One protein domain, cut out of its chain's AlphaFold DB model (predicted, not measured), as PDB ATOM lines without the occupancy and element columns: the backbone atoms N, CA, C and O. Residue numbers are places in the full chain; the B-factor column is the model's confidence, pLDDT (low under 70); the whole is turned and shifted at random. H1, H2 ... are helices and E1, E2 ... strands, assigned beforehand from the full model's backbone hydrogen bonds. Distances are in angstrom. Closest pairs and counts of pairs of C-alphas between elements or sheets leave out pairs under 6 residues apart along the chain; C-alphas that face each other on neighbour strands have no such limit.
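What this domain is: This is residues 9 to 79 of the 364 residues of an uncharacterized protein of Aciduliprofundum sp. (strain MAR08-339) (UniProt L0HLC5). A small antiparallel hairpin of two strands, E1 and E2, is partly wrapped by three helices: H3 packs on both strands, H2 beside it packs on E2, and H1 lies more loosely by E2. The printed part has 71 residues, with named elements in the order H1, H2, H3, E1, E2, of mixed class. It is compact, with a radius of gyration of the C-alphas of 11.5 A and spans of 30 by 26 by 17 A.

How they stand to each other: E1, residues 66 to 71, and E2, residues 74 to 78, are antiparallel at 162 degrees; N 68 and O 76 are within hydrogen-bond range at 2.8 A. The closest C-alphas of H3, residues 49 to 63, and E1 are Gly 56 and Tyr 67, 5.6 A. Those of H2, residues 29 to 44, and E2 are Glu 39 and Leu 75, 5.3 A. H2 and H3, a helical hairpin, touch through residues 38 to 42 and 49 to 55, closest at C-alphas 42 and 52, 6.0 A, at a shallow tilt of 18 degrees, opposite ways. H1, residues 9 to 19, is near H2 and apart from H3. In H1, H2 and H3 every O i to N i+4 pair is within hydrogen-bond range.

Where its parts are: H1 begins at C-alpha 9 (12.739, -10.357, -14.927) and spans 14.8 A, H2 22.0 A, H3 20.8 A, E1 16.1 A and E2 12.8 A, ending at C-alpha 78 (27.303, -24.400, -21.260).

The domain as a whole: The C-alphas farthest apart, Lys 9 and Lys 62, are 32.2 A apart. The printed part has no cut and no long link; residue 9 is under pLDDT 70.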
ATOM      1  N   LYS A   9      12.312  -9.115 -14.274       66.50
ATOM      2  CA  LYS A   9      12.739 -10.357 -14.927       66.50
ATOM      3  C   LYS A   9      14.083 -10.240 -15.665       66.50
ATOM      4  O   LYS A   9      14.896 -11.149 -15.573       66.50
ATOM      5  N   MET A  10      14.336  -9.147 -16.386       73.25
ATOM      6  CA  MET A  10      15.618  -8.921 -17.069       73.25
ATOM      7  C   MET A  10      16.742  -8.620 -16.078       73.25
ATOM      8  O   MET A  10      17.830  -9.158 -16.247       73.25
ATOM      9  N   ARG A  11      16.466  -7.866 -15.001       76.88
ATOM     10  CA  ARG A  11      17.452  -7.630 -13.929       76.88
ATOM     11  C   ARG A  11      17.899  -8.932 -13.263       76.88
ATOM     12  O   ARG A  11      19.084  -9.111 -13.007       76.88
ATOM     13  N   GLU A  12      16.971  -9.857 -13.020       76.81
ATOM     14  CA  GLU A  12      17.302 -11.181 -12.478       76.81
ATOM     15  C   GLU A  12      18.190 -11.998 -13.434       76.81
ATOM     16  O   GLU A  12      19.115 -12.671 -12.978       76.81
ATOM     17  N   TYR A  13      17.948 -11.937 -14.750       80.31
ATOM     18  CA  TYR A  13      18.816 -12.598 -15.731       80.31
ATOM     19  C   TYR A  13      20.202 -11.956 -15.804       80.31
ATOM     20  O   TYR A  13      21.185 -12.692 -15.796       80.31
ATOM     21  N   ASP A  14      20.298 -10.625 -15.819       80.44
ATOM     22  CA  ASP A  14      21.584  -9.922 -15.807       80.44
ATOM     23  C   ASP A  14      22.411 -10.319 -14.567       80.44
ATOM     24  O   ASP A  14      23.560 -10.742 -14.699       80.44
ATOM     25  N   PHE A  15      21.812 -10.313 -13.373       81.06
ATOM     26  CA  PHE A  15      22.502 -10.723 -12.146       81.06
ATOM     27  C   PHE A  15      23.037 -12.167 -12.222       81.06
ATOM     28  O   PHE A  15      24.214 -12.440 -11.960       81.06
ATOM     29  N   TRP A  16      22.190 -13.123 -12.614       80.19
ATOM     30  CA  TRP A  16      22.570 -14.538 -12.593       80.19
ATOM     31  C   TRP A  16      23.495 -14.953 -13.736       80.19
ATOM     32  O   TRP A  16      24.319 -15.847 -13.559       80.19
ATOM     33  N   LEU A  17      23.351 -14.349 -14.916       78.81
ATOM     34  CA  LEU A  17      24.042 -14.801 -16.125       78.81
ATOM     35  C   LEU A  17      25.289 -13.987 -16.447       78.81
ATOM     36  O   LEU A  17      26.195 -14.526 -17.079       78.81
ATOM     37  N   ARG A  18      25.344 -12.724 -16.019       79.19
ATOM     38  CA  ARG A  18      26.469 -11.824 -16.285       79.19
ATOM     39  C   ARG A  18      27.286 -11.553 -15.033       79.19
ATOM     40  O   ARG A  18      28.507 -11.631 -15.090       79.19
ATOM     41  N   GLU A  19      26.635 -11.211 -13.925       77.25
ATOM     42  CA  GLU A  19      27.351 -10.719 -12.738       77.25
ATOM     43  C   GLU A  19      27.902 -11.847 -11.866       77.25
ATOM     44  O   GLU A  19      28.989 -11.723 -11.310       77.25
ATOM     45  N   SER A  20      27.183 -12.965 -11.777       81.25
ATOM     46  CA  SER A  20      27.548 -14.088 -10.905       81.25
ATOM     47  C   SER A  20      27.954 -15.356 -11.654       81.25
ATOM     48  O   SER A  20      28.386 -16.324 -11.033       81.25
ATOM     49  N   ARG A  21      27.847 -15.412 -12.981       86.44
ATOM     50  CA  ARG A  21      28.232 -16.619 -13.713       86.44
ATOM     51  C   ARG A  21      29.738 -16.685 -13.933       86.44
ATOM     52  O   ARG A  21      30.352 -15.770 -14.468       86.44
ATOM     53  N   LEU A  22      30.316 -17.832 -13.594       92.19
ATOM     54  CA  LEU A  22      31.728 -18.133 -13.794       92.19
ATOM     55  C   LEU A  22      31.894 -19.282 -14.797       92.19
ATOM     56  O   LEU A  22      31.053 -20.180 -14.885       92.19
ATOM     57  N   LEU A  23      33.001 -19.277 -15.541       94.50
ATOM     58  CA  LEU A  23      33.367 -20.386 -16.428       94.50
ATOM     59  C   LEU A  23      34.359 -21.339 -15.730       94.50
ATOM     60  O   LEU A  23      35.221 -20.865 -14.982       94.50
ATOM     61  N   PRO A  24      34.263 -22.663 -15.968       95.00
ATOM     62  CA  PRO A  24      35.210 -23.661 -15.459       95.00
ATOM     63  C   PRO A  24      36.680 -23.339 -15.737       95.00
ATOM     64  O   PRO A  24      37.021 -22.758 -16.767       95.00
ATOM     65  N   GLU A  25      37.575 -23.729 -14.833       92.00
ATOM     66  CA  GLU A  25      39.007 -23.429 -14.926       92.00
ATOM     67  C   GLU A  25      39.691 -24.167 -16.074       92.00
ATOM     68  O   GLU A  25      40.555 -23.581 -16.723       92.00
ATOM     69  N   ASP A  26      39.256 -25.389 -16.367       91.44
ATOM     70  CA  ASP A  26      39.837 -26.281 -17.373       91.44
ATOM     71  C   ASP A  26      39.517 -25.904 -18.830       91.44
ATOM     72  O   ASP A  26      40.104 -26.457 -19.757       91.44
ATOM     73  N   ILE A  27      38.651 -24.915 -19.057       93.69
ATOM     74  CA  ILE A  27      38.393 -24.387 -20.401       93.69
ATOM     75  C   ILE A  27      39.491 -23.399 -20.789       93.69
ATOM     76  O   ILE A  27      39.849 -22.501 -20.014       93.69
ATOM     77  N   SER A  28      39.981 -23.519 -22.026       93.81
ATOM     78  CA  SER A  28      41.033 -22.645 -22.543       93.81
ATOM     79  C   SER A  28      40.627 -21.160 -22.491       93.81
ATOM     80  O   SER A  28      39.459 -20.822 -22.719       93.81
ATOM     81  N   PRO A  29      41.572 -20.235 -22.228       94.81
ATOM     82  CA  PRO A  29      41.282 -18.799 -22.193       94.81
ATOM     83  C   PRO A  29      40.639 -18.274 -23.483       94.81
ATOM     84  O   PRO A  29      39.749 -17.427 -23.432       94.81
ATOM     85  N   PHE A  30      41.040 -18.820 -24.636       95.12
ATOM     86  CA  PHE A  30      40.459 -18.478 -25.933       95.12
ATOM     87  C   PHE A  30      38.973 -18.854 -26.014       95.12
ATOM     88  O   PHE A  30      38.149 -18.018 -26.382       95.12
ATOM     89  N   LEU A  31      38.613 -20.077 -25.610       95.19
ATOM     90  CA  LEU A  31      37.219 -20.527 -25.613       95.19
ATOM     91  C   LEU A  31      36.373 -19.764 -24.596       95.19
ATOM     92  O   LEU A  31      35.250 -19.384 -24.916       95.19
ATOM     93  N   LYS A  32      36.918 -19.467 -23.410       95.25
ATOM     94  CA  LYS A  32      36.254 -18.599 -22.424       95.25
ATOM     95  C   LYS A  32      35.924 -17.237 -23.022       95.25
ATOM     96  O   LYS A  32      34.786 -16.789 -22.931       95.25
ATOM     97  N   LYS A  33      36.902 -16.600 -23.673       95.12
ATOM     98  CA  LYS A  33      36.710 -15.309 -24.340       95.12
ATOM     99  C   LYS A  33      35.649 -15.403 -25.438       95.12
ATOM    100  O   LYS A  33      34.785 -14.539 -25.503       95.12
ATOM    101  N   ALA A  34      35.683 -16.451 -26.260       95.44
ATOM    102  CA  ALA A  34      34.705 -16.654 -27.325       95.44
ATOM    103  C   ALA A  34      33.276 -16.827 -26.779       95.44
ATOM    104  O   ALA A  34      32.363 -16.177 -27.278       95.44
ATOM    105  N   ILE A  35      33.095 -17.633 -25.724       95.50
ATOM    106  CA  ILE A  35      31.804 -17.790 -25.035       95.50
ATOM    107  C   ILE A  35      31.299 -16.427 -24.556       95.50
ATOM    108  O   ILE A  35      30.200 -16.018 -24.923       95.50
ATOM    109  N   LEU A  36      32.121 -15.702 -23.791       92.94
ATOM    110  CA  LEU A  36      31.734 -14.413 -23.216       92.94
ATOM    111  C   LEU A  36      31.379 -13.383 -24.293       92.94
ATOM    112  O   LEU A  36      30.408 -12.654 -24.134       92.94
ATOM    113  N   LEU A  37      32.122 -13.341 -25.404       93.25
ATOM    114  CA  LEU A  37      31.824 -12.446 -26.523       93.25
ATOM    115  C   LEU A  37      30.489 -12.785 -27.198       93.25
ATOM    116  O   LEU A  37      29.723 -11.876 -27.506       93.25
ATOM    117  N   SER A  38      30.191 -14.069 -27.421       93.56
ATOM    118  CA  SER A  38      28.916 -14.484 -28.018       93.56
ATOM    119  C   SER A  38      27.722 -14.169 -27.113       93.56
ATOM    120  O   SER A  38      26.693 -13.694 -27.591       93.56
ATOM    121  N   GLU A  39      27.850 -14.419 -25.810       93.25
ATOM    122  CA  GLU A  39      26.780 -14.163 -24.841       93.25
ATOM    123  C   GLU A  39      26.549 -12.662 -24.637       93.25
ATOM    124  O   GLU A  39      25.414 -12.191 -24.722       93.25
ATOM    125  N   GLU A  40      27.624 -11.895 -24.446       91.31
ATOM    126  CA  GLU A  40      27.556 -10.450 -24.238       91.31
ATOM    127  C   GLU A  40      27.116  -9.707 -25.504       91.31
ATOM    128  O   GLU A  40      26.333  -8.760 -25.415       91.31
ATOM    129  N   GLY A  41      27.556 -10.157 -26.685       91.81
ATOM    130  CA  GLY A  41      27.148  -9.579 -27.965       91.81
ATOM    131  C   GLY A  41      25.645  -9.725 -28.215       91.81
ATOM    132  O   GLY A  41      24.999  -8.774 -28.651       91.81
ATOM    133  N   TYR A  42      25.044 -10.870 -27.873       93.50
ATOM    134  CA  TYR A  42      23.586 -11.027 -27.965       93.50
ATOM    135  C   TYR A  42      22.847 -10.164 -26.933       93.50
ATOM    136  O   TYR A  42      21.832  -9.543 -27.251       93.50
ATOM    137  N   ARG A  43      23.399 -10.037 -25.722       90.00
ATOM    138  CA  ARG A  43      22.833  -9.213 -24.645       90.00
ATOM    139  C   ARG A  43      22.789  -7.727 -24.971       90.00
ATOM    140  O   ARG A  43      21.778  -7.071 -24.712       90.00
ATOM    141  N   ARG A  44      23.876  -7.201 -25.539       89.44
ATOM    142  CA  ARG A  44      23.993  -5.794 -25.956       89.44
ATOM    143  C   ARG A  44      23.180  -5.468 -27.206       89.44
ATOM    144  O   ARG A  44      22.879  -4.303 -27.430       89.44
ATOM    145  N   GLY A  45      22.780  -6.488 -27.967       89.75
ATOM    146  CA  GLY A  45      22.102  -6.329 -29.253       89.75
ATOM    147  C   GLY A  45      23.056  -6.207 -30.443       89.75
ATOM    148  O   GLY A  45      22.596  -5.949 -31.550       89.75
ATOM    149  N   ASP A  46      24.358  -6.435 -30.239       91.38
ATOM    150  CA  ASP A  46      25.363  -6.493 -31.311       91.38
ATOM    151  C   ASP A  46      25.134  -7.720 -32.217       91.38
ATOM    152  O   ASP A  46      25.460  -7.723 -33.407       91.38
ATOM    153  N   LEU A  47      24.556  -8.781 -31.646       91.44
ATOM    154  CA  LEU A  47      24.106  -9.971 -32.357       91.44
ATOM    155  C   LEU A  47      22.582 -10.036 -32.355       91.44
ATOM    156  O   LEU A  47      21.943  -9.881 -31.318       91.44
ATOM    157  N   ASP A  48      21.997 -10.350 -33.508       93.12
ATOM    158  CA  ASP A  48      20.599 -10.763 -33.575       93.12
ATOM    159  C   ASP A  48      20.429 -12.222 -33.103       93.12
ATOM    160  O   ASP A  48      21.389 -12.988 -32.954       93.12
ATOM    161  N   ARG A  49      19.174 -12.638 -32.899       92.75
ATOM    162  CA  ARG A  49      18.850 -13.993 -32.431       92.75
ATOM    163  C   ARG A  49      19.339 -15.089 -33.378       92.75
ATOM    164  O   ARG A  49      19.728 -16.154 -32.903       92.75
ATOM    165  N   ARG A  50      19.326 -14.866 -34.698       94.50
ATOM    166  CA  ARG A  50      19.773 -15.873 -35.677       94.50
ATOM    167  C   ARG A  50      21.276 -16.103 -35.545       94.50
ATOM    168  O   ARG A  50      21.700 -17.252 -35.448       94.50
ATOM    169  N   LYS A  51      22.064 -15.029 -35.456       94.50
ATOM    170  CA  LYS A  51      23.519 -15.085 -35.246       94.50
ATOM    171  C   LYS A  51      23.873 -15.706 -33.898       94.50
ATOM    172  O   LYS A  51      24.741 -16.569 -33.839       94.50
ATOM    173  N   ALA A  52      23.175 -15.329 -32.826       93.44
ATOM    174  CA  ALA A  52      23.385 -15.915 -31.502       93.44
ATOM    175  C   ALA A  52      23.139 -17.436 -31.499       93.44
ATOM    176  O   ALA A  52      23.949 -18.205 -30.980       93.44
ATOM    177  N   VAL A  53      22.055 -17.887 -32.140       94.62
ATOM    178  CA  VAL A  53      21.769 -19.319 -32.306       94.62
ATOM    179  C   VAL A  53      22.840 -20.003 -33.154       94.62
ATOM    180  O   VAL A  53      23.285 -21.082 -32.771       94.62
ATOM    181  N   LEU A  54      23.295 -19.382 -34.247       96.25
ATOM    182  CA  LEU A  54      24.375 -19.919 -35.080       96.25
ATOM    183  C   LEU A  54      25.653 -20.148 -34.264       96.25
ATOM    184  O   LEU A  54      26.231 -21.228 -34.336       96.25
ATOM    185  N   PHE A  55      26.063 -19.184 -33.433       94.56
ATOM    186  CA  PHE A  55      27.200 -19.378 -32.529       94.56
ATOM    187  C   PHE A  55      26.964 -20.538 -31.559       94.56
ATOM    188  O   PHE A  55      27.841 -21.388 -31.411       94.56
ATOM    189  N   GLY A  56      25.778 -20.627 -30.951       94.56
ATOM    190  CA  GLY A  56      25.409 -21.760 -30.099       94.56
ATOM    191  C   GLY A  56      25.552 -23.114 -30.808       94.56
ATOM    192  O   GLY A  56      26.132 -24.047 -30.251       94.56
ATOM    193  N   VAL A  57      25.091 -23.207 -32.060       95.94
ATOM    194  CA  VAL A  57      25.235 -24.405 -32.904       95.94
ATOM    195  C   VAL A  57      26.706 -24.723 -33.165       95.94
ATOM    196  O   VAL A  57      27.113 -25.864 -32.961       95.94
ATOM    197  N   VAL A  58      27.523 -23.726 -33.518       96.50
ATOM    198  CA  VAL A  58      28.968 -23.911 -33.727       96.50
ATOM    199  C   VAL A  58      29.642 -24.451 -32.466       96.50
ATOM    200  O   VAL A  58      30.448 -25.378 -32.553       96.50
ATOM    201  N   PHE A  59      29.302 -23.922 -31.285       96.31
ATOM    202  CA  PHE A  59      29.845 -24.428 -30.023       96.31
ATOM    203  C   PHE A  59      29.439 -25.878 -29.750       96.31
ATOM    204  O   PHE A  59      30.255 -26.677 -29.284       96.31
ATOM    205  N   ARG A  60      28.194 -26.230 -30.072       95.25
ATOM    206  CA  ARG A  60      27.683 -27.594 -29.932       95.25
ATOM    207  C   ARG A  60      28.391 -28.574 -30.854       95.25
ATOM    208  O   ARG A  60      28.806 -29.629 -30.395       95.25
ATOM    209  N   GLU A  61      28.535 -28.233 -32.127       95.25
ATOM    210  CA  GLU A  61      29.083 -29.140 -33.139       95.25
ATOM    211  C   GLU A  61      30.598 -29.294 -33.026       95.25
ATOM    212  O   GLU A  61      31.106 -30.403 -33.142       95.25
ATOM    213  N   LYS A  62      31.326 -28.205 -32.745       95.06
ATOM    214  CA  LYS A  62      32.794 -28.250 -32.667       95.06
ATOM    215  C   LYS A  62      33.329 -28.718 -31.319       95.06
ATOM    216  O   LYS A  62      34.389 -29.331 -31.279       95.06
ATOM    217  N   TYR A  63      32.638 -28.400 -30.223       93.12
ATOM    218  CA  TYR A  63      33.161 -28.619 -28.866       93.12
ATOM    219  C   TYR A  63      32.254 -29.489 -27.989       93.12
ATOM    220  O   TYR A  63      32.563 -29.716 -26.820       93.12
ATOM    221  N   GLY A  64      31.116 -29.961 -28.510       91.19
ATOM    222  CA  GLY A  64      30.159 -30.751 -27.731       91.19
ATOM    223  C   GLY A  64      29.483 -29.965 -26.603       91.19
ATOM    224  O   GLY A  64      28.934 -30.566 -25.678       91.19
ATOM    225  N   PHE A  65      29.536 -28.630 -26.639       94.88
ATOM    226  CA  PHE A  65      28.916 -27.779 -25.624       94.88
ATOM    227  C   PHE A  65      27.396 -27.755 -25.799       94.88
ATOM    228  O   PHE A  65      26.864 -27.891 -26.899       94.88
ATOM    229  N   LYS A  66      26.658 -27.567 -24.707       94.69
ATOM    230  CA  LYS A  66      25.211 -27.325 -24.788       94.69
ATOM    231  C   LYS A  66      24.991 -25.816 -24.841       94.69
ATOM    232  O   LYS A  66      25.830 -25.052 -24.382       94.69
ATOM    233  N   TYR A  67      23.869 -25.358 -25.378       94.38
ATOM    234  CA  TYR A  67      23.511 -23.944 -25.300       94.38
ATOM    235  C   TYR A  67      22.010 -23.772 -25.136       94.38
ATOM    236  O   TYR A  67      21.228 -24.676 -25.444       94.38
ATOM    237  N   ARG A  68      21.604 -22.598 -24.657       92.00
ATOM    238  CA  ARG A  68      20.199 -22.228 -24.557       92.00
ATOM    239  C   ARG A  68      19.993 -20.732 -24.706       92.00
ATOM    240  O   ARG A  68      20.703 -19.938 -24.102       92.00
ATOM    241  N   VAL A  69      18.972 -20.362 -25.472       90.62
ATOM    242  CA  VAL A  69      18.428 -19.002 -25.469       90.62
ATOM    243  C   VAL A  69      17.442 -18.914 -24.309       90.62
ATOM    244  O   VAL A  69      16.435 -19.622 -24.308       90.62
ATOM    245  N   VAL A  70      17.769 -18.115 -23.297       87.69
ATOM    246  CA  VAL A  70      17.020 -18.041 -22.027       87.69
ATOM    247  C   VAL A  70      16.142 -16.792 -21.928       87.69
ATOM    248  O   VAL A  70      15.216 -16.753 -21.124       87.69
ATOM    249  N   SER A  71      16.383 -15.791 -22.777       85.75
ATOM    250  CA  SER A  71      15.452 -14.686 -23.021       85.75
ATOM    251  C   SER A  71      15.693 -14.062 -24.400       85.75
ATOM    252  O   SER A  71      16.589 -14.487 -25.133       85.75
ATOM    253  N   ASP A  72      14.935 -13.021 -24.743       85.06
ATOM    254  CA  ASP A  72      15.061 -12.294 -26.017       85.06
ATOM    255  C   ASP A  72      16.428 -11.628 -26.226       85.06
ATOM    256  O   ASP A  72      16.729 -11.182 -27.328       85.06
ATOM    257  N   ARG A  73      17.258 -11.560 -25.180       87.00
ATOM    258  CA  ARG A  73      18.612 -10.990 -25.230       87.00
ATOM    259  C   ARG A  73      19.673 -11.873 -24.583       87.00
ATOM    260  O   ARG A  73      20.832 -11.503 -24.551       87.00
ATOM    261  N   HIS A  74      19.320 -13.038 -24.048       89.19
ATOM    262  CA  HIS A  74      20.282 -13.866 -23.321       89.19
ATOM    263  C   HIS A  74      20.453 -15.226 -23.984       89.19
ATOM    264  O   HIS A  74      19.497 -15.983 -24.175       89.19
ATOM    265  N   LEU A  75      21.706 -15.531 -24.299       92.00
ATOM    266  CA  LEU A  75      22.201 -16.826 -24.732       92.00
ATOM    267  C   LEU A  75      23.138 -17.315 -23.631       92.00
ATOM    268  O   LEU A  75      23.898 -16.531 -23.077       92.00
ATOM    269  N   VAL A  76      23.077 -18.605 -23.328       93.06
ATOM    270  CA  VAL A  76      23.980 -19.258 -22.384       93.06
ATOM    271  C   VAL A  76      24.593 -20.455 -23.090       93.06
ATOM    272  O   VAL A  76      23.874 -21.371 -23.487       93.06
ATOM    273  N   ILE A  77      25.911 -20.457 -23.246       95.38
ATOM    274  CA  ILE A  77      26.702 -21.573 -23.762       95.38
ATOM    275  C   ILE A  77      27.296 -22.307 -22.567       95.38
ATOM    276  O   ILE A  77      28.096 -21.754 -21.819       95.38
ATOM    277  N   ILE A  78      26.906 -23.560 -22.383       95.62
ATOM    278  CA  ILE A  78      27.303 -24.400 -21.260       95.62
ATOM    279  C   ILE A  78      28.403 -25.355 -21.713       95.62
ATOM    280  O   ILE A  78      28.136 -26.301 -22.465       95.62
ATOM    281  N   PRO A  79      29.635 -25.129 -21.251       96.44
ATOM    282  CA  PRO A  79      30.759 -25.950 -21.645       96.44
ATOM    283  C   PRO A  79      30.731 -27.319 -20.966       96.44
ATOM    284  O   PRO A  79      30.204 -27.471 -19.861       96.44
TER     285      PRO A  79